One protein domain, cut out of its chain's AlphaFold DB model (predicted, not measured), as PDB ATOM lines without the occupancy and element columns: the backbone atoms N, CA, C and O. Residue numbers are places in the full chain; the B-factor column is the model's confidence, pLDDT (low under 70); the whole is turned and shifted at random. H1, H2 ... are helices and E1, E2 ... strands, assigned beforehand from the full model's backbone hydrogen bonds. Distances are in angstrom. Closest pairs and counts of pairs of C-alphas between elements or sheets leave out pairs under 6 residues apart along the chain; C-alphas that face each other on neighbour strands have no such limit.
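Overview. This is residues 48 to 188 of the 229 residues of the protein "NAD(P)/FAD-dependent oxidoreductase" of Streptomyces sp. SID10244 (UniProt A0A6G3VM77). A single twisted wall of five antiparallel strands has one long helix, H4, laid slantwise over one face, while no named helix covers the other face. The shorter helices sit round the wall's margins: H1 and H2 only graze the sheet, and H3 and H5 are off it, near each other. The printed part has 141 residues, with 67 of them, under half, in named elements: five helices and five strands, along the chain E1 H1 E2 H2 E3 E4 H3 H4 E5 H5, of mixed class. The sheet's order is E2 E3 E4 E1 E5. The whole is compact, with a radius of gyration of the C-alphas of 15.5 A, and spans 44 by 37 by 26 A.

Arrangement. The sheet runs from edge strand E2, residues 74 to 76, through E3, 101 to 104, E4, 122 to 129, and E1, 48 to 53, to edge strand E5, 175 to 178. It is twisted, its C-alphas lying up to 4.2 A off the best plane. Within hydrogen-bond range are N 76 and O 101 at 2.9 A for E2 and E3, N 102 and O 127 at 3.0 A for the hairpin E3 and E4, N 51 and O 124 at 2.8 A for E4 and E1, and N 50 and O 176 at 2.8 A for E1 and E5. H4, residues 141 to 154, is on the sheet at a height of 9.2 A, making two layers, a sheet with a helix on one face. It lies over E4 and E1, and only just over E3, with 3 of its C-alphas falling there. On the local plane its line and that of E1 stand at 54 degrees, slantwise to the strands. The closest C-alphas of H4 and E4 are those of Thr 149 and Ala 128, 6.4 A apart. H3, residues 133 to 136, is not on the sheet. E4, H3, H4 and E5 form a split strand-helix-strand unit, two strands running the same way with helices between and E1 between them in the sheet; its crossover is right-handed. H5, residues 180 to 187, is close to H3 but not clearly touching, with C-alphas 133 and 180 the closest at 5.5 A. H1, residues 66 to 70, and H2, residues 80 to 90, only graze the sheet. Every O i to N i+4 pair is within range in H1, H2, H4 and H5; H3 is too short for one.

Along the chain. E1 begins at C-alpha 48 (411.283, 439.116, 368.753) and is 15.9 A long. E4, the longest strand, measures 22.5 A, and H4, the longest helix, 19.5 A from C-alpha 141 (425.219, 439.474, 366.651). H2 measures 15.2 A. H5 ends at C-alpha 187 (409.390, 451.257, 375.345).

Size, cuts and confidence. The C-alphas farthest apart, those of Arg 92 and Pro 116, are 46.0 A apart. The links E1 to H1, E3 to E4 and H4 to E5 are long. The printed part has no cut, and no printed residue is under 70 in pLDDT.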
ATOM      1  N   LYS A  48     412.561 439.112 369.470       98.50
ATOM      2  CA  LYS A  48     411.283 439.116 368.753       98.50
ATOM      3  C   LYS A  48     411.515 439.346 367.263       98.50
ATOM      4  O   LYS A  48     412.211 440.287 366.886       98.50
ATOM      5  N   ILE A  49     410.904 438.513 366.425       98.69
ATOM      6  CA  ILE A  49     410.939 438.649 364.965       98.69
ATOM      7  C   ILE A  49     409.504 438.637 364.440       98.69
ATOM      8  O   ILE A  49     408.795 437.648 364.608       98.69
ATOM      9  N   ASN A  50     409.080 439.712 363.779       98.38
ATOM     10  CA  ASN A  50     407.811 439.750 363.055       98.38
ATOM     11  C   ASN A  50     408.074 439.529 361.564       98.38
ATOM     12  O   ASN A  50     408.935 440.185 360.974       98.38
ATOM     13  N   LEU A  51     407.308 438.634 360.948       98.44
ATOM     14  CA  LEU A  51     407.355 438.338 359.521       98.44
ATOM     15  C   LEU A  51     405.988 438.606 358.895       98.44
ATOM     16  O   LEU A  51     404.959 438.205 359.445       98.44
ATOM     17  N   LEU A  52     405.979 439.202 357.705       98.19
ATOM     18  CA  LEU A  52     404.823 439.131 356.813       98.19
ATOM     19  C   LEU A  52     405.050 437.991 355.820       98.19
ATOM     20  O   LEU A  52     406.075 437.954 355.143       98.19
ATOM     21  N   LEU A  53     404.097 437.071 355.722       98.44
ATOM     22  CA  LEU A  53     404.166 435.901 354.856       98.44
ATOM     23  C   LEU A  53     403.152 436.003 353.717       98.44
ATOM     24  O   LEU A  53     402.005 436.383 353.938       98.44
ATOM     25  N   GLU A  54     403.543 435.582 352.516       98.12
ATOM     26  CA  GLU A  54     402.634 435.424 351.369       98.12
ATOM     27  C   GLU A  54     401.626 434.283 351.584       98.12
ATOM     28  O   GLU A  54     400.546 434.287 351.005       98.12
ATOM     29  N   ARG A  55     402.000 433.281 352.390       97.19
ATOM     30  CA  ARG A  55     401.189 432.123 352.802       97.19
ATOM     31  C   ARG A  55     401.855 431.419 353.988       97.19
ATOM     32  O   ARG A  55     403.036 431.646 354.249       97.19
ATOM     33  N   LEU A  56     401.157 430.497 354.649       97.75
ATOM     34  CA  LEU A  56     401.791 429.633 355.653       97.75
ATOM     35  C   LEU A  56     402.860 428.710 355.020       97.75
ATOM     36  O   LEU A  56     402.682 428.240 353.884       97.75
ATOM     37  N   PRO A  57     403.970 428.429 355.730       97.56
ATOM     38  CA  PRO A  57     404.979 427.477 355.278       97.56
ATOM     39  C   PRO A  57     404.488 426.031 355.436       97.56
ATOM     40  O   PRO A  57     403.709 425.710 356.336       97.56
ATOM     41  N   ARG A  58     404.977 425.128 354.582       97.50
ATOM     42  CA  ARG A  58     404.748 423.685 354.742       97.50
ATOM     43  C   ARG A  58     405.561 423.131 355.912       97.50
ATOM     44  O   ARG A  58     406.749 423.419 356.034       97.50
ATOM     45  N   LEU A  59     404.939 422.274 356.715       97.69
ATOM     46  CA  LEU A  59     405.588 421.549 357.810       97.69
ATOM     47  C   LEU A  59     406.280 420.279 357.299       97.69
ATOM     48  O   LEU A  59     405.843 419.688 356.310       97.69
ATOM     49  N   CYS A  60     407.329 419.838 357.998       97.56
ATOM     50  CA  CYS A  60     407.900 418.496 357.815       97.56
ATOM     51  C   CYS A  60     406.906 417.394 358.207       97.56
ATOM     52  O   CYS A  60     406.868 416.342 357.571       97.56
ATOM     53  N   ASP A  61     406.108 417.634 359.250       95.88
ATOM     54  CA  ASP A  61     405.008 416.751 359.625       95.88
ATOM     55  C   ASP A  61     403.872 416.871 358.602       95.88
ATOM     56  O   ASP A  61     403.240 417.914 358.464       95.88
ATOM     57  N   THR A  62     403.599 415.778 357.893       95.00
ATOM     58  CA  THR A  62     402.523 415.704 356.897       95.00
ATOM     59  C   THR A  62     401.171 415.305 357.492       95.00
ATOM     60  O   THR A  62     400.198 415.183 356.749       95.00
ATOM     61  N   THR A  63     401.098 415.019 358.795       96.38
ATOM     62  CA  THR A  63     399.863 414.599 359.478       96.38
ATOM     63  C   THR A  63     399.070 415.771 360.056       96.38
ATOM     64  O   THR A  63     397.860 415.646 360.247       96.38
ATOM     65  N   THR A  64     399.722 416.919 360.253       94.12
ATOM     66  CA  THR A  64     399.125 418.157 360.767       94.12
ATOM     67  C   THR A  64     399.097 419.216 359.667       94.12
ATOM     68  O   THR A  64     400.087 419.408 358.961       94.12
ATOM     69  N   SER A  65     397.972 419.918 359.486       95.69
ATOM     70  CA  SER A  65     397.926 421.031 358.527       95.69
ATOM     71  C   SER A  65     398.681 422.251 359.076       95.69
ATOM     72  O   SER A  65     398.701 422.452 360.295       95.69
ATOM     73  N   PRO A  66     399.273 423.102 358.217       95.75
ATOM     74  CA  PRO A  66     399.894 424.347 358.662       95.75
ATOM     75  C   PRO A  66     398.942 425.221 359.486       95.75
ATOM     76  O   PRO A  66     399.318 425.713 360.542       95.75
ATOM     77  N   GLU A  67     397.689 425.363 359.059       96.06
ATOM     78  CA  GLU A  67     396.682 426.159 359.766       96.06
ATOM     79  C   GLU A  67     396.462 425.633 361.186       96.06
ATOM     80  O   GLU A  67     396.396 426.422 362.122       96.06
ATOM     81  N   ALA A  68     396.400 424.310 361.366       95.19
ATOM     82  CA  ALA A  68     396.232 423.704 362.681       95.19
ATOM     83  C   ALA A  68     397.458 423.915 363.584       95.19
ATOM     84  O   ALA A  68     397.292 424.198 364.769       95.19
ATOM     85  N   ALA A  69     398.674 423.816 363.039       94.44
ATOM     86  CA  ALA A  69     399.898 424.029 363.812       94.44
ATOM     87  C   ALA A  69     400.085 425.498 364.225       94.44
ATOM     88  O   ALA A  69     400.458 425.770 365.361       94.44
ATOM     89  N   PHE A  70     399.803 426.442 363.321       95.56
ATOM     90  CA  PHE A  70     400.017 427.877 363.544       95.56
ATOM     91  C   PHE A  70     398.826 428.600 364.200       95.56
ATOM     92  O   PHE A  70     398.957 429.774 364.543       95.56
ATOM     93  N   ALA A  71     397.668 427.949 364.371       92.75
ATOM     94  CA  ALA A  71     396.493 428.560 365.008       92.75
ATOM     95  C   ALA A  71     396.648 428.771 366.527       92.75
ATOM     96  O   ALA A  71     395.947 429.605 367.096       92.75
ATOM     97  N   GLY A  72     397.533 428.012 367.180       89.88
ATOM     98  CA  GLY A  72     397.885 428.174 368.592       89.88
ATOM     99  C   GLY A  72     399.310 428.692 368.778       89.88
ATOM    100  O   GLY A  72     399.923 429.204 367.843       89.88
ATOM    101  N   THR A  73     399.851 428.521 369.985       94.62
ATOM    102  CA  THR A  73     401.292 428.681 370.208       94.62
ATOM    103  C   THR A  73     402.017 427.480 369.620       94.62
ATOM    104  O   THR A  73     401.795 426.342 370.043       94.62
ATOM    105  N   PHE A  74     402.887 427.725 368.646       95.88
ATOM    106  CA  PHE A  74     403.732 426.683 368.080       95.88
ATOM    107  C   PHE A  74     405.123 426.743 368.715       95.88
ATOM    108  O   PHE A  74     405.896 427.661 368.446       95.88
ATOM    109  N   HIS A  75     405.407 425.754 369.561       97.31
ATOM    110  CA  HIS A  75     406.667 425.589 370.285       97.31
ATOM    111  C   HIS A  75     407.682 424.792 369.461       97.31
ATOM    112  O   HIS A  75     407.364 423.714 368.942       97.31
ATOM    113  N   ILE A  76     408.914 425.287 369.365       97.56
ATOM    114  CA  ILE A  76     409.976 424.695 368.547       97.56
ATOM    115  C   ILE A  76     411.243 424.561 369.385       97.56
ATOM    116  O   ILE A  76     411.756 425.530 369.932       97.56
ATOM    117  N   ASN A  77     411.787 423.341 369.434       97.88
ATOM    118  CA  ASN A  77     413.042 423.029 370.125       97.88
ATOM    119  C   ASN A  77     413.040 423.341 371.637       97.88
ATOM    120  O   ASN A  77     414.067 423.698 372.208       97.88
ATOM    121  N   GLU A  78     411.901 423.136 372.301       97.75
ATOM    122  CA  GLU A  78     411.688 423.443 373.725       97.75
ATOM    123  C   GLU A  78     411.691 422.211 374.651       97.75
ATOM    124  O   GLU A  78     411.148 422.240 375.756       97.75
ATOM    125  N   SER A  79     412.308 421.089 374.257       97.88
ATOM    126  CA  SER A  79     412.520 420.015 375.242       97.88
ATOM    127  C   SER A  79     413.375 420.528 376.407       97.88
ATOM    128  O   SER A  79     414.262 421.360 376.218       97.88
ATOM    129  N   ALA A  80     413.184 419.980 377.611       98.06
ATOM    130  CA  ALA A  80     413.948 420.399 378.791       98.06
ATOM    131  C   ALA A  80     415.476 420.368 378.567       98.06
ATOM    132  O   ALA A  80     416.202 421.236 379.049       98.06
ATOM    133  N   SER A  81     415.977 419.391 377.803       98.19
ATOM    134  CA  SER A  81     417.390 419.331 377.421       98.19
ATOM    135  C   SER A  81     417.809 420.441 376.460       98.19
ATOM    136  O   SER A  81     418.912 420.955 376.614       98.19
ATOM    137  N   GLN A  82     416.965 420.802 375.491       98.19
ATOM    138  CA  GLN A  82     417.256 421.881 374.542       98.19
ATOM    139  C   GLN A  82     417.238 423.242 375.240       98.19
ATOM    140  O   GLN A  82     418.191 423.997 375.083       98.19
ATOM    141  N   LEU A  83     416.234 423.502 376.086       98.44
ATOM    142  CA  LEU A  83     416.167 424.712 376.912       98.44
ATOM    143  C   LEU A  83     417.416 424.856 377.788       98.44
ATOM    144  O   LEU A  83     418.057 425.901 377.786       98.44
ATOM    145  N   ARG A  84     417.829 423.779 378.474       98.31
ATOM    146  CA  ARG A  84     419.051 423.796 379.291       98.31
ATOM    147  C   ARG A  84     420.304 424.099 378.462       98.31
ATOM    148  O   ARG A  84     421.127 424.886 378.906       98.31
ATOM    149  N   ILE A  85     420.463 423.479 377.291       98.50
ATOM    150  CA  ILE A  85     421.626 423.721 376.418       98.50
ATOM    151  C   ILE A  85     421.643 425.175 375.931       98.50
ATOM    152  O   ILE A  85     422.687 425.820 375.995       98.50
ATOM    153  N   ALA A  86     420.498 425.694 375.487       98.25
ATOM    154  CA  ALA A  86     420.373 427.077 375.045       98.25
ATOM    155  C   ALA A  86     420.678 428.060 376.182       98.25
ATOM    156  O   ALA A  86     421.439 429.003 375.986       98.25
ATOM    157  N   TRP A  87     420.170 427.797 377.389       97.81
ATOM    158  CA  TRP A  87     420.508 428.573 378.581       97.81
ATOM    159  C   TRP A  87     422.012 428.528 378.903       97.81
ATOM    160  O   TRP A  87     422.608 429.577 379.108       97.81
ATOM    161  N   GLU A  88     422.655 427.352 378.882       98.25
ATOM    162  CA  GLU A  88     424.102 427.209 379.135       98.25
ATOM    163  C   GLU A  88     424.971 427.960 378.110       98.25
ATOM    164  O   GLU A  88     426.078 428.390 378.437       98.25
ATOM    165  N   GLN A  89     424.505 428.084 376.864       97.75
ATOM    166  CA  GLN A  89     425.162 428.876 375.819       97.75
ATOM    167  C   GLN A  89     424.956 430.377 376.061       97.75
ATOM    168  O   GLN A  89     425.929 431.134 376.088       97.75
ATOM    169  N   ALA A  90     423.716 430.792 376.321       97.06
ATOM    170  CA  ALA A  90     423.361 432.179 376.603       97.06
ATOM    171  C   ALA A  90     424.068 432.732 377.851       97.06
ATOM    172  O   ALA A  90     424.559 433.856 377.824       97.06
ATOM    173  N   ASP A  91     424.211 431.923 378.905       96.38
ATOM    174  CA  ASP A  91     424.953 432.258 380.133       96.38
ATOM    175  C   ASP A  91     426.445 432.546 379.863       96.38
ATOM    176  O   ASP A  91     427.100 433.291 380.588       96.38
ATOM    177  N   ARG A  92     426.989 432.018 378.758       95.69
ATOM    178  CA  ARG A  92     428.350 432.317 378.277       95.69
ATOM    179  C   ARG A  92     428.396 433.504 377.308       95.69
ATOM    180  O   ARG A  92     429.432 433.714 376.676       95.69
ATOM    181  N   GLY A  93     427.295 434.238 377.152       94.69
ATOM    182  CA  GLY A  93     427.153 435.344 376.200       94.69
ATOM    183  C   GLY A  93     427.084 434.889 374.742       94.69
ATOM    184  O   GLY A  93     427.478 435.634 373.849       94.69
ATOM    185  N   GLN A  94     426.656 433.650 374.479       95.75
ATOM    186  CA  GLN A  94     426.593 433.088 373.129       95.75
ATOM    187  C   GLN A  94     425.146 432.987 372.659       95.75
ATOM    188  O   GLN A  94     424.278 432.522 373.395       95.75
ATOM    189  N   VAL A  95     424.904 433.346 371.400       97.25
ATOM    190  CA  VAL A  95     423.652 433.008 370.717       97.25
ATOM    191  C   VAL A  95     423.511 431.479 370.709       97.25
ATOM    192  O   VAL A  95     424.443 430.801 370.263       97.25
ATOM    193  N   PRO A  96     422.383 430.916 371.183       97.75
ATOM    194  CA  PRO A  96     422.157 429.481 371.118       97.75
ATOM    195  C   PRO A  96     422.296 428.938 369.691       97.75
ATOM    196  O   PRO A  96     421.783 429.527 368.741       97.75
ATOM    197  N   GLU A  97     422.947 427.785 369.527       96.25
ATOM    198  CA  GLU A  97     423.118 427.160 368.201       96.25
ATOM    199  C   GLU A  97     421.786 426.653 367.625       96.25
ATOM    200  O   GLU A  97     421.576 426.656 366.412       96.25
ATOM    201  N   LEU A  98     420.878 426.232 368.512       97.56
ATOM    202  CA  LEU A  98     419.509 425.835 368.198       97.56
ATOM    203  C   LEU A  98     418.548 426.617 369.106       97.56
ATOM    204  O   LEU A  98     418.101 426.065 370.115       97.56
ATOM    205  N   PRO A  99     418.259 427.897 368.801       98.31
ATOM    206  CA  PRO A  99     417.378 428.713 369.627       98.31
ATOM    207  C   PRO A  99     415.999 428.065 369.787       98.31
ATOM    208  O   PRO A  99     415.329 427.834 368.775       98.31
ATOM    209  N   PRO A 100     415.548 427.779 371.018       98.56
ATOM    210  CA  PRO A 100     414.151 427.460 371.271       98.56
ATOM    211  C   PRO A 100     413.299 428.675 370.906       98.56
ATOM    212  O   PRO A 100     413.710 429.811 371.167       98.56
ATOM    213  N   CYS A 101     412.144 428.468 370.281       97.88
ATOM    214  CA  CYS A 101     411.280 429.582 369.923       97.88
ATOM    215  C   CYS A 101     409.796 429.228 369.903       97.88
ATOM    216  O   CYS A 101     409.399 428.115 369.566       97.88
ATOM    217  N   GLU A 102     408.997 430.248 370.195       97.50
ATOM    218  CA  GLU A 102     407.543 430.206 370.140       97.50
ATOM    219  C   GLU A 102     407.031 431.061 368.989       97.50
ATOM    220  O   GLU A 102     407.582 432.131 368.702       97.50
ATOM    221  N   ILE A 103     405.956 430.608 368.344       96.75
ATOM    222  CA  ILE A 103     405.378 431.278 367.180       96.75
ATOM    223  C   ILE A 103     403.879 431.500 367.342       96.75
ATOM    224  O   ILE A 103     403.148 430.609 367.774       96.75
ATOM    225  N   TYR A 104     403.431 432.677 366.902       96.81
ATOM    226  CA  TYR A 104     402.039 433.108 366.905       96.81
ATOM    227  C   TYR A 104     401.627 433.619 365.517       96.81
ATOM    228  O   TYR A 104     402.329 434.441 364.921       96.81
ATOM    229  N   CYS A 105     400.474 433.170 365.009       97.56
ATOM    230  CA  CYS A 105     399.895 433.642 363.747       97.56
ATOM    231  C   CYS A 105     398.499 434.237 363.967       97.56
ATOM    232  O   CYS A 105     397.471 433.591 363.757       97.56
ATOM    233  N   HIS A 106     398.442 435.498 364.398       94.44
ATOM    234  CA  HIS A 106     397.176 436.129 364.785       94.44
ATOM    235  C   HIS A 106     396.176 436.258 363.626       94.44
ATOM    236  O   HIS A 106     394.971 436.142 363.843       94.44
ATOM    237  N   THR A 107     396.662 436.389 362.388       96.56
ATOM    238  CA  THR A 107     395.825 436.453 361.177       96.56
ATOM    239  C   THR A 107     394.988 435.201 360.910       96.56
ATOM    240  O   THR A 107     394.046 435.265 360.128       96.56
ATOM    241  N   LEU A 108     395.306 434.058 361.537       96.00
ATOM    242  CA  LEU A 108     394.452 432.865 361.469       96.00
ATOM    243  C   LEU A 108     393.209 432.975 362.356       96.00
ATOM    244  O   LEU A 108     392.189 432.362 362.052       96.00
ATOM    245  N   SER A 109     393.297 433.742 363.443       94.19
ATOM    246  CA  SER A 109     392.168 433.999 364.343       94.19
ATOM    247  C   SER A 109     391.374 435.234 363.922       94.19
ATOM    248  O   SER A 109     390.150 435.238 364.024       94.19
ATOM    249  N   ASP A 110     392.063 436.269 363.439       94.69
ATOM    250  CA  ASP A 110     391.457 437.524 363.002       94.69
ATOM    251  C   ASP A 110     392.123 438.035 361.718       94.69
ATOM    252  O   ASP A 110     393.199 438.636 361.736       94.69
ATOM    253  N   GLY A 111     391.456 437.811 360.584       92.88
ATOM    254  CA  GLY A 111     391.930 438.270 359.279       92.88
ATOM    255  C   GLY A 111     391.950 439.795 359.120       92.88
ATOM    256  O   GLY A 111     392.623 440.285 358.219       92.88
ATOM    257  N   SER A 112     391.265 440.554 359.987       94.44
ATOM    258  CA  SER A 112     391.214 442.024 359.911       94.44
ATOM    259  C   SER A 112     392.474 442.722 360.435       94.44
ATOM    260  O   SER A 112     392.631 443.926 360.247       94.44
ATOM    261  N   ILE A 113     393.394 441.965 361.047       94.94
ATOM    262  CA  ILE A 113     394.730 442.443 361.435       94.94
ATOM    263  C   ILE A 113     395.499 442.976 360.222       94.94
ATOM    264  O   ILE A 113     396.298 443.904 360.351       94.94
ATOM    265  N   LEU A 114     395.256 442.396 359.046       95.81
ATOM    266  CA  LEU A 114     395.801 442.874 357.787       95.81
ATOM    267  C   LEU A 114     394.747 443.667 357.010       95.81
ATOM    268  O   LEU A 114     393.559 443.342 357.019       95.81
ATOM    269  N   GLY A 115     395.201 444.713 356.318       94.19
ATOM    270  CA  GLY A 115     394.359 445.483 355.408       94.19
ATOM    271  C   GLY A 115     393.880 444.639 354.215       94.19
ATOM    272  O   GLY A 115     394.522 443.639 353.874       94.19
ATOM    273  N   PRO A 116     392.777 445.026 353.544       93.88
ATOM    274  CA  PRO A 116     392.225 444.288 352.402       93.88
ATOM    275  C   PRO A 116     393.231 444.024 351.270       93.88
ATOM    276  O   PRO A 116     393.131 443.030 350.560       93.88
ATOM    277  N   GLU A 117     394.219 444.898 351.095       93.69
ATOM    278  CA  GLU A 117     395.285 444.772 350.099       93.69
ATOM    279  C   GLU A 117     396.277 443.628 350.372       93.69
ATOM    280  O   GLU A 117     397.064 443.277 349.494       93.69
ATOM    281  N   LEU A 118     396.231 443.038 351.569       95.31
ATOM    282  CA  LEU A 118     397.065 441.918 352.005       95.31
ATOM    283  C   LEU A 118     396.234 440.645 352.245       95.31
ATOM    284  O   LEU A 118     396.676 439.746 352.958       95.31
ATOM    285  N   GLU A 119     395.035 440.547 351.665       92.38
ATOM    286  CA  GLU A 119     394.184 439.361 351.786       92.38
ATOM    287  C   GLU A 119     394.933 438.075 351.380       92.38
ATOM    288  O   GLU A 119     395.642 438.027 350.375       92.38
ATOM    289  N   GLY A 120     394.792 437.023 352.193       91.44
ATOM    290  CA  GLY A 120     395.484 435.741 352.004       91.44
ATOM    291  C   GLY A 120     396.924 435.695 352.531       91.44
ATOM    292  O   GLY A 120     397.520 434.619 352.544       91.44
ATOM    293  N   ARG A 121     397.473 436.824 352.999       97.62
ATOM    294  CA  ARG A 121     398.763 436.879 353.701       97.62
ATOM    295  C   ARG A 121     398.599 436.606 355.189       97.62
ATOM    296  O   ARG A 121     397.500 436.669 355.740       97.62
ATOM    297  N   HIS A 122     399.719 436.334 355.851       98.00
ATOM    298  CA  HIS A 122     399.744 436.042 357.280       98.00
ATOM    299  C   HIS A 122     400.840 436.811 358.006       98.00
ATOM    300  O   HIS A 122     401.919 437.033 357.461       98.00
ATOM    301  N   THR A 123     400.586 437.176 359.260       97.06
ATOM    302  CA  THR A 123     401.624 437.682 360.168       97.06
ATOM    303  C   THR A 123     402.152 436.538 361.015       97.06
ATOM    304  O   THR A 123     401.353 435.833 361.633       97.06
ATOM    305  N   LEU A 124     403.467 436.399 361.107       97.62
ATOM    306  CA  LEU A 124     404.112 435.437 361.990       97.62
ATOM    307  C   LEU A 124     404.975 436.187 363.009       97.62
ATOM    308  O   LEU A 124     405.933 436.854 362.623       97.62
ATOM    309  N   THR A 125     404.649 436.073 364.292       97.75
ATOM    310  CA  THR A 125     405.456 436.627 365.388       97.75
ATOM    311  C   THR A 125     406.227 435.491 366.039       97.75
ATOM    312  O   THR A 125     405.612 434.586 366.599       97.75
ATOM    313  N   LEU A 126     407.555 435.542 365.974       97.94
ATOM    314  CA  LEU A 126     408.450 434.626 366.672       97.94
ATOM    315  C   LEU A 126     409.056 435.281 367.910       97.94
ATOM    316  O   LEU A 126     409.494 436.432 367.852       97.94
ATOM    317  N   PHE A 127     409.185 434.500 368.977       98.19
ATOM    318  CA  PHE A 127     410.000 434.817 370.145       98.19
ATOM    319  C   PHE A 127     411.063 433.735 370.320       98.19
ATOM    320  O   PHE A 127     410.732 432.597 370.644       98.19
ATOM    321  N   ALA A 128     412.335 434.072 370.098       98.25
ATOM    322  CA  ALA A 128     413.438 433.188 370.460       98.25
ATOM    323  C   ALA A 128     413.755 433.348 371.948       98.25
ATOM    324  O   ALA A 128     413.840 434.472 372.444       98.25
ATOM    325  N   LEU A 129     413.937 432.227 372.637       97.56
ATOM    326  CA  LEU A 129     414.199 432.162 374.069       97.56
ATOM    327  C   LEU A 129     415.706 432.127 374.353       97.56
ATOM    328  O   LEU A 129     416.502 431.738 373.499       97.56
ATOM    329  N   HIS A 130     416.080 432.485 375.583       97.31
ATOM    330  CA  HIS A 130     417.469 432.518 376.055       97.31
ATOM    331  C   HIS A 130     418.360 433.463 375.235       97.31
ATOM    332  O   HIS A 130     419.477 433.125 374.855       97.31
ATOM    333  N   MET A 131     417.855 434.670 374.982       97.75
ATOM    334  CA  MET A 131     418.555 435.743 374.270       97.75
ATOM    335  C   MET A 131     418.689 436.989 375.166       97.75
ATOM    336  O   MET A 131     417.982 437.975 374.941       97.75
ATOM    337  N   PRO A 132     419.486 436.941 376.251       96.81
ATOM    338  CA  PRO A 132     419.690 438.098 377.124       96.81
ATOM    339  C   PRO A 132     420.488 439.206 376.411       96.81
ATOM    340  O   PRO A 132     421.161 438.904 375.426       96.81
ATOM    341  N   PRO A 133     420.423 440.475 376.861       96.19
ATOM    342  CA  PRO A 133     421.059 441.614 376.188       96.19
ATOM    343  C   PRO A 133     422.502 441.358 375.737       96.19
ATOM    344  O   PRO A 133     422.864 441.686 374.609       96.19
ATOM    345  N   GLU A 134     423.290 440.690 376.577       94.50
ATOM    346  CA  GLU A 134     424.718 440.436 376.389       94.50
ATOM    347  C   GLU A 134     425.022 439.621 375.116       94.50
ATOM    348  O   GLU A 134     426.106 439.746 374.546       94.50
ATOM    349  N   VAL A 135     424.071 438.818 374.611       96.25
ATOM    350  CA  VAL A 135     424.276 438.070 373.353       96.25
ATOM    351  C   VAL A 135     424.306 438.984 372.128       96.25
ATOM    352  O   VAL A 135     424.752 438.545 371.069       96.25
ATOM    353  N   PHE A 136     423.850 440.233 372.254       96.75
ATOM    354  CA  PHE A 136     423.757 441.207 371.163       96.75
ATOM    355  C   PHE A 136     424.871 442.266 371.175       96.75
ATOM    356  O   PHE A 136     424.905 443.111 370.282       96.75
ATOM    357  N   ASP A 137     425.807 442.216 372.127       92.75
ATOM    358  CA  ASP A 137     426.849 443.246 372.284       92.75
ATOM    359  C   ASP A 137     427.901 443.234 371.159       92.75
ATOM    360  O   ASP A 137     428.562 444.240 370.886       92.75
ATOM    361  N   ALA A 138     428.089 442.088 370.496       91.88
ATOM    362  CA  ALA A 138     429.070 441.949 369.428       91.88
ATOM    363  C   ALA A 138     428.535 442.474 368.077       91.88
ATOM    364  O   ALA A 138     427.382 442.227 367.720       91.88
ATOM    365  N   PRO A 139     429.375 443.124 367.245       93.25
ATOM    366  CA  PRO A 139     428.986 443.493 365.886       93.25
ATOM    367  C   PRO A 139     428.519 442.275 365.077       93.25
ATOM    368  O   PRO A 139     429.210 441.258 365.031       93.25
ATOM    369  N   GLY A 140     427.367 442.384 364.412       95.62
ATOM    370  CA  GLY A 140     426.784 441.288 363.632       95.62
ATOM    371  C   GLY A 140     425.993 440.258 364.454       95.62
ATOM    372  O   GLY A 140     425.505 439.275 363.893       95.62
ATOM    373  N   ALA A 141     425.890 440.434 365.778       96.38
ATOM    374  CA  ALA A 141     425.219 439.474 366.651       96.38
ATOM    375  C   ALA A 141     423.711 439.388 366.396       96.38
ATOM    376  O   ALA A 141     423.147 438.296 366.444       96.38
ATOM    377  N   VAL A 142     423.066 440.510 366.065       98.00
ATOM    378  CA  VAL A 142     421.634 440.541 365.739       98.00
ATOM    379  C   VAL A 142     421.361 439.712 364.486       98.00
ATOM    380  O   VAL A 142     420.502 438.833 364.501       98.00
ATOM    381  N   GLU A 143     422.132 439.915 363.419       97.81
ATOM    382  CA  GLU A 143     422.011 439.160 362.172       97.81
ATOM    383  C   GLU A 143     422.287 437.670 362.388       97.81
ATOM    384  O   GLU A 143     421.581 436.817 361.841       97.81
ATOM    385  N   HIS A 144     423.281 437.343 363.218       98.00
ATOM    386  CA  HIS A 144     423.581 435.966 363.593       98.00
ATOM    387  C   HIS A 144     422.420 435.313 364.361       98.00
ATOM    388  O   HIS A 144     422.002 434.212 364.000       98.00
ATOM    389  N   ALA A 145     421.857 435.998 365.359       98.25
ATOM    390  CA  ALA A 145     420.738 435.506 366.161       98.25
ATOM    391  C   ALA A 145     419.455 435.334 365.336       98.25
ATOM    392  O   ALA A 145     418.760 434.323 365.472       98.25
ATOM    393  N   VAL A 146     419.171 436.268 364.424       98.44
ATOM    394  CA  VAL A 146     418.075 436.147 363.451       98.44
ATOM    395  C   VAL A 146     418.296 434.926 362.561       98.44
ATOM    396  O   VAL A 146     417.398 434.097 362.421       98.44
ATOM    397  N   GLY A 147     419.500 434.764 362.005       98.38
ATOM    398  CA  GLY A 147     419.853 433.610 361.179       98.38
ATOM    399  C   GLY A 147     419.685 432.277 361.913       98.38
ATOM    400  O   GLY A 147     419.052 431.364 361.381       98.38
ATOM    401  N   ALA A 148     420.190 432.180 363.146       98.38
ATOM    402  CA  ALA A 148     420.065 430.995 363.993       98.38
ATOM    403  C   ALA A 148     418.598 430.685 364.339       98.38
ATOM    404  O   ALA A 148     418.165 429.535 364.251       98.38
ATOM    405  N   THR A 149     417.800 431.708 364.648       98.62
ATOM    406  CA  THR A 149     416.372 431.551 364.965       98.62
ATOM    407  C   THR A 149     415.577 431.071 363.750       98.62
ATOM    408  O   THR A 149     414.795 430.125 363.854       98.62
ATOM    409  N   LEU A 150     415.805 431.657 362.569       98.50
ATOM    410  CA  LEU A 150     415.155 431.202 361.336       98.50
ATOM    411  C   LEU A 150     415.620 429.795 360.933       98.50
ATOM    412  O   LEU A 150     414.825 429.028 360.394       98.50
ATOM    413  N   ALA A 151     416.874 429.425 361.211       98.56
ATOM    414  CA  ALA A 151     417.360 428.059 361.019       98.56
ATOM    415  C   ALA A 151     416.680 427.063 361.976       98.56
ATOM    416  O   ALA A 151     416.316 425.967 361.548       98.56
ATOM    417  N   SER A 152     416.446 427.455 363.233       98.38
ATOM    418  CA  SER A 152     415.689 426.660 364.209       98.38
ATOM    419  C   SER A 152     414.255 426.410 363.739       98.38
ATOM    420  O   SER A 152     413.830 425.257 363.683       98.38
ATOM    421  N   LEU A 153     413.549 427.445 363.265       98.25
ATOM    422  CA  LEU A 153     412.241 427.278 362.621       98.25
ATOM    423  C   LEU A 153     412.337 426.352 361.397       98.25
ATOM    424  O   LEU A 153     411.581 425.392 361.279       98.25
ATOM    425  N   ASN A 154     413.304 426.577 360.508       98.50
ATOM    426  CA  ASN A 154     413.478 425.753 359.311       98.50
ATOM    427  C   ASN A 154     413.734 424.269 359.616       98.50
ATOM    428  O   ASN A 154     413.455 423.435 358.760       98.50
ATOM    429  N   SER A 155     414.208 423.913 360.816       98.00
ATOM    430  CA  SER A 155     414.395 422.509 361.212       98.00
ATOM    431  C   SER A 155     413.088 421.700 361.250       98.00
ATOM    432  O   SER A 155     413.127 420.476 361.117       98.00
ATOM    433  N   VAL A 156     411.934 422.369 361.377       97.38
ATOM    434  CA  VAL A 156     410.603 421.737 361.416       97.38
ATOM    435  C   VAL A 156     409.752 422.012 360.168       97.38
ATOM    436  O   VAL A 156     408.638 421.492 360.055       97.38
ATOM    437  N   LEU A 157     410.261 422.793 359.209       98.25
ATOM    438  CA  LEU A 157     409.563 423.139 357.969       98.25
ATOM    439  C   LEU A 157     410.060 422.309 356.780       98.25
ATOM    440  O   LEU A 157     411.252 422.077 356.607       98.25
ATOM    441  N   ALA A 158     409.142 421.928 355.890       98.19
ATOM    442  CA  ALA A 158     409.453 421.233 354.637       98.19
ATOM    443  C   ALA A 158     409.923 422.181 353.514       98.19
ATOM    444  O   ALA A 158     410.173 421.753 352.384       98.19
ATOM    445  N   GLU A 159     409.999 423.480 353.789       97.88
ATOM    446  CA  GLU A 159     410.586 424.504 352.930       97.88
ATOM    447  C   GLU A 159     411.198 425.612 353.801       97.88
ATOM    448  O   GLU A 159     410.727 425.818 354.920       97.88
ATOM    449  N   PRO A 160     412.221 426.341 353.330       97.81
ATOM    450  CA  PRO A 160     412.768 427.458 354.092       97.81
ATOM    451  C   PRO A 160     411.707 428.541 354.307       97.81
ATOM    452  O   PRO A 160     411.063 428.963 353.349       97.81
ATOM    453  N   ILE A 161     411.568 429.066 355.524       98.25
ATOM    454  CA  ILE A 161     410.653 430.174 355.835       98.25
ATOM    455  C   ILE A 161     410.876 431.367 354.900       98.25
ATOM    456  O   ILE A 161     409.927 432.008 354.459       98.25
ATOM    457  N   GLN A 162     412.126 431.597 354.495       98.00
ATOM    458  CA  GLN A 162     412.515 432.648 353.560       98.00
ATOM    459  C   GLN A 162     411.784 432.562 352.212       98.00
ATOM    460  O   GLN A 162     411.582 433.592 351.578       98.00
ATOM    461  N   SER A 163     411.350 431.374 351.769       98.06
ATOM    462  CA  SER A 163     410.641 431.223 350.491       98.06
ATOM    463  C   SER A 163     409.180 431.670 350.533       98.06
ATOM    464  O   SER A 163     408.525 431.680 349.492       98.06
ATOM    465  N   VAL A 164     408.645 431.979 351.717       98.38
ATOM    466  CA  VAL A 164     407.257 432.435 351.893       98.38
ATOM    467  C   VAL A 164     407.152 433.819 352.530       98.38
ATOM    468  O   VAL A 164     406.039 434.302 352.713       98.38
ATOM    469  N   ILE A 165     408.275 434.474 352.839       98.56
ATOM    470  CA  ILE A 165     408.284 435.854 353.335       98.56
ATOM    471  C   ILE A 165     407.895 436.803 352.194       98.56
ATOM    472  O   ILE A 165     408.434 436.737 351.085       98.56
ATOM    473  N   ALA A 166     406.943 437.690 352.475       98.31
ATOM    474  CA  ALA A 166     406.567 438.771 351.579       98.31
ATOM    475  C   ALA A 166     407.724 439.760 351.422       98.31
ATOM    476  O   ALA A 166     408.546 439.914 352.322       98.31
ATOM    477  N   HIS A 167     407.783 440.441 350.283       97.94
ATOM    478  CA  HIS A 167     408.797 441.459 350.030       97.94
ATOM    479  C   HIS A 167     408.151 442.840 349.913       97.94
ATOM    480  O   HIS A 167     407.017 442.970 349.439       97.94
ATOM    481  N   ASP A 168     408.868 443.866 350.361       95.56
ATOM    482  CA  ASP A 168     408.437 445.253 350.259       95.56
ATOM    483  C   ASP A 168     408.577 445.792 348.822       95.56
ATOM    484  O   ASP A 168     409.044 445.117 347.901       95.56
ATOM    485  N   VAL A 169     408.186 447.051 348.622       94.69
ATOM    486  CA  VAL A 169     408.230 447.719 347.309       94.69
ATOM    487  C   VAL A 169     409.644 447.875 346.732       94.69
ATOM    488  O   VAL A 169     409.792 448.158 345.544       94.69
ATOM    489  N   THR A 170     410.677 447.708 347.557       96.88
ATOM    490  CA  THR A 170     412.089 447.756 347.159       96.88
ATOM    491  C   THR A 170     412.703 446.367 346.981       96.88
ATOM    492  O   THR A 170     413.851 446.260 346.554       96.88
ATOM    493  N   GLY A 171     411.933 445.307 347.239       96.56
ATOM    494  CA  GLY A 171     412.378 443.924 347.133       96.56
ATOM    495  C   GLY A 171     413.131 443.419 348.361       96.56
ATOM    496  O   GLY A 171     413.806 442.398 348.249       96.56
ATOM    497  N   ASN A 172     413.036 444.089 349.514       97.69
ATOM    498  CA  ASN A 172     413.573 443.560 350.770       97.69
ATOM    499  C   ASN A 172     412.548 442.633 351.436       97.69
ATOM    500  O   ASN A 172     411.348 442.906 351.355       97.69
ATOM    501  N   PRO A 173     412.979 441.552 352.109       98.00
ATOM    502  CA  PRO A 173     412.064 440.696 352.853       98.00
ATOM    503  C   PRO A 173     411.432 441.473 354.017       98.00
ATOM    504  O   PRO A 173     412.123 442.170 354.762       98.00
ATOM    505  N   CYS A 174     410.120 441.330 354.195       98.12
ATOM    506  CA  CYS A 174     409.357 441.976 355.260       98.12
ATOM    507  C   CYS A 174     409.624 441.297 356.611       98.12
ATOM    508  O   CYS A 174     408.872 440.416 357.039       98.12
ATOM    509  N   ILE A 175     410.711 441.714 357.262       98.25
ATOM    510  CA  ILE A 175     411.173 441.225 358.562       98.25
ATOM    511  C   ILE A 175     411.383 442.427 359.484       98.25
ATOM    512  O   ILE A 175     412.117 443.351 359.142       98.25
ATOM    513  N   GLU A 176     410.782 442.394 360.668       98.12
ATOM    514  CA  GLU A 176     411.099 443.313 361.763       98.12
ATOM    515  C   GLU A 176     411.729 442.525 362.908       98.12
ATOM    516  O   GLU A 176     411.238 441.460 363.278       98.12
ATOM    517  N   VAL A 177     412.799 443.061 363.486       98.38
ATOM    518  CA  VAL A 177     413.526 442.454 364.603       98.38
ATOM    519  C   VAL A 177     413.514 443.425 365.780       98.38
ATOM    520  O   VAL A 177     413.682 444.629 365.582       98.38
ATOM    521  N   LYS A 178     413.294 442.909 366.993       98.31
ATOM    522  CA  LYS A 178     413.410 443.655 368.253       98.31
ATOM    523  C   LYS A 178     414.229 442.853 369.258       98.31
ATOM    524  O   LYS A 178     413.831 441.757 369.660       98.31
ATOM    525  N   THR A 179     415.362 443.417 369.642       98.12
ATOM    526  CA  THR A 179     416.255 442.943 370.704       98.12
ATOM    527  C   THR A 179     415.824 443.501 372.067       98.12
ATOM    528  O   THR A 179     415.035 444.450 372.118       98.12
ATOM    529  N   PRO A 180     416.344 442.970 373.188       97.69
ATOM    530  CA  PRO A 180     416.159 443.581 374.500       97.69
ATOM    531  C   PRO A 180     416.556 445.066 374.533       97.69
ATOM    532  O   PRO A 180     415.818 445.880 375.085       97.69
ATOM    533  N   GLN A 181     417.657 445.435 373.874       97.19
ATOM    534  CA  GLN A 181     418.112 446.821 373.752       97.19
ATOM    535  C   GLN A 181     417.091 447.700 373.010       97.19
ATOM    536  O   GLN A 181     416.783 448.799 373.467       97.19
ATOM    537  N   ASP A 182     416.499 447.204 371.915       97.38
ATOM    538  CA  ASP A 182     415.449 447.937 371.189       97.38
ATOM    539  C   ASP A 182     414.209 448.171 372.064       97.38
ATOM    540  O   ASP A 182     413.559 449.215 371.973       97.38
ATOM    541  N   LEU A 183     413.842 447.188 372.894       96.88
ATOM    542  CA  LEU A 183     412.711 447.302 373.818       96.88
ATOM    543  C   LEU A 183     412.998 448.305 374.940       96.88
ATOM    544  O   LEU A 183     412.108 449.071 375.317       96.88
ATOM    545  N   GLU A 184     414.226 448.331 375.447       96.31
ATOM    546  CA  GLU A 184     414.659 449.323 376.428       96.31
ATOM    547  C   GLU A 184     414.591 450.742 375.858       96.31
ATOM    548  O   GLU A 184     413.961 451.610 376.462       96.31
ATOM    549  N   GLU A 185     415.139 450.964 374.661       96.56
ATOM    550  CA  GLU A 185     415.149 452.281 374.019       96.56
ATOM    551  C   GLU A 185     413.740 452.756 373.630       96.56
ATOM    552  O   GLU A 185     413.372 453.904 373.886       96.56
ATOM    553  N   SER A 186     412.939 451.889 373.006       95.62
ATOM    554  CA  SER A 186     411.660 452.304 372.413       95.62
ATOM    555  C   SER A 186     410.479 452.295 373.381       95.62
ATOM    556  O   SER A 186     409.536 453.063 373.185       95.62
ATOM    557  N   LEU A 187     410.506 451.440 374.410       93.56
ATOM    558  CA  LEU A 187     409.390 451.257 375.345       93.56
ATOM    559  C   LEU A 187     409.747 451.610 376.793       93.56
ATOM    560  O   LEU A 187     408.854 451.626 377.641       93.56
ATOM    561  N   GLY A 188     411.019 451.892 377.097       93.06
ATOM    562  CA  GLY A 188     411.466 452.153 378.464       93.06
ATOM    563  C   GLY A 188     411.398 450.913 379.354       93.06
ATOM    564  O   GLY A 188     411.092 451.034 380.540       93.06
TER     565      GLY A 188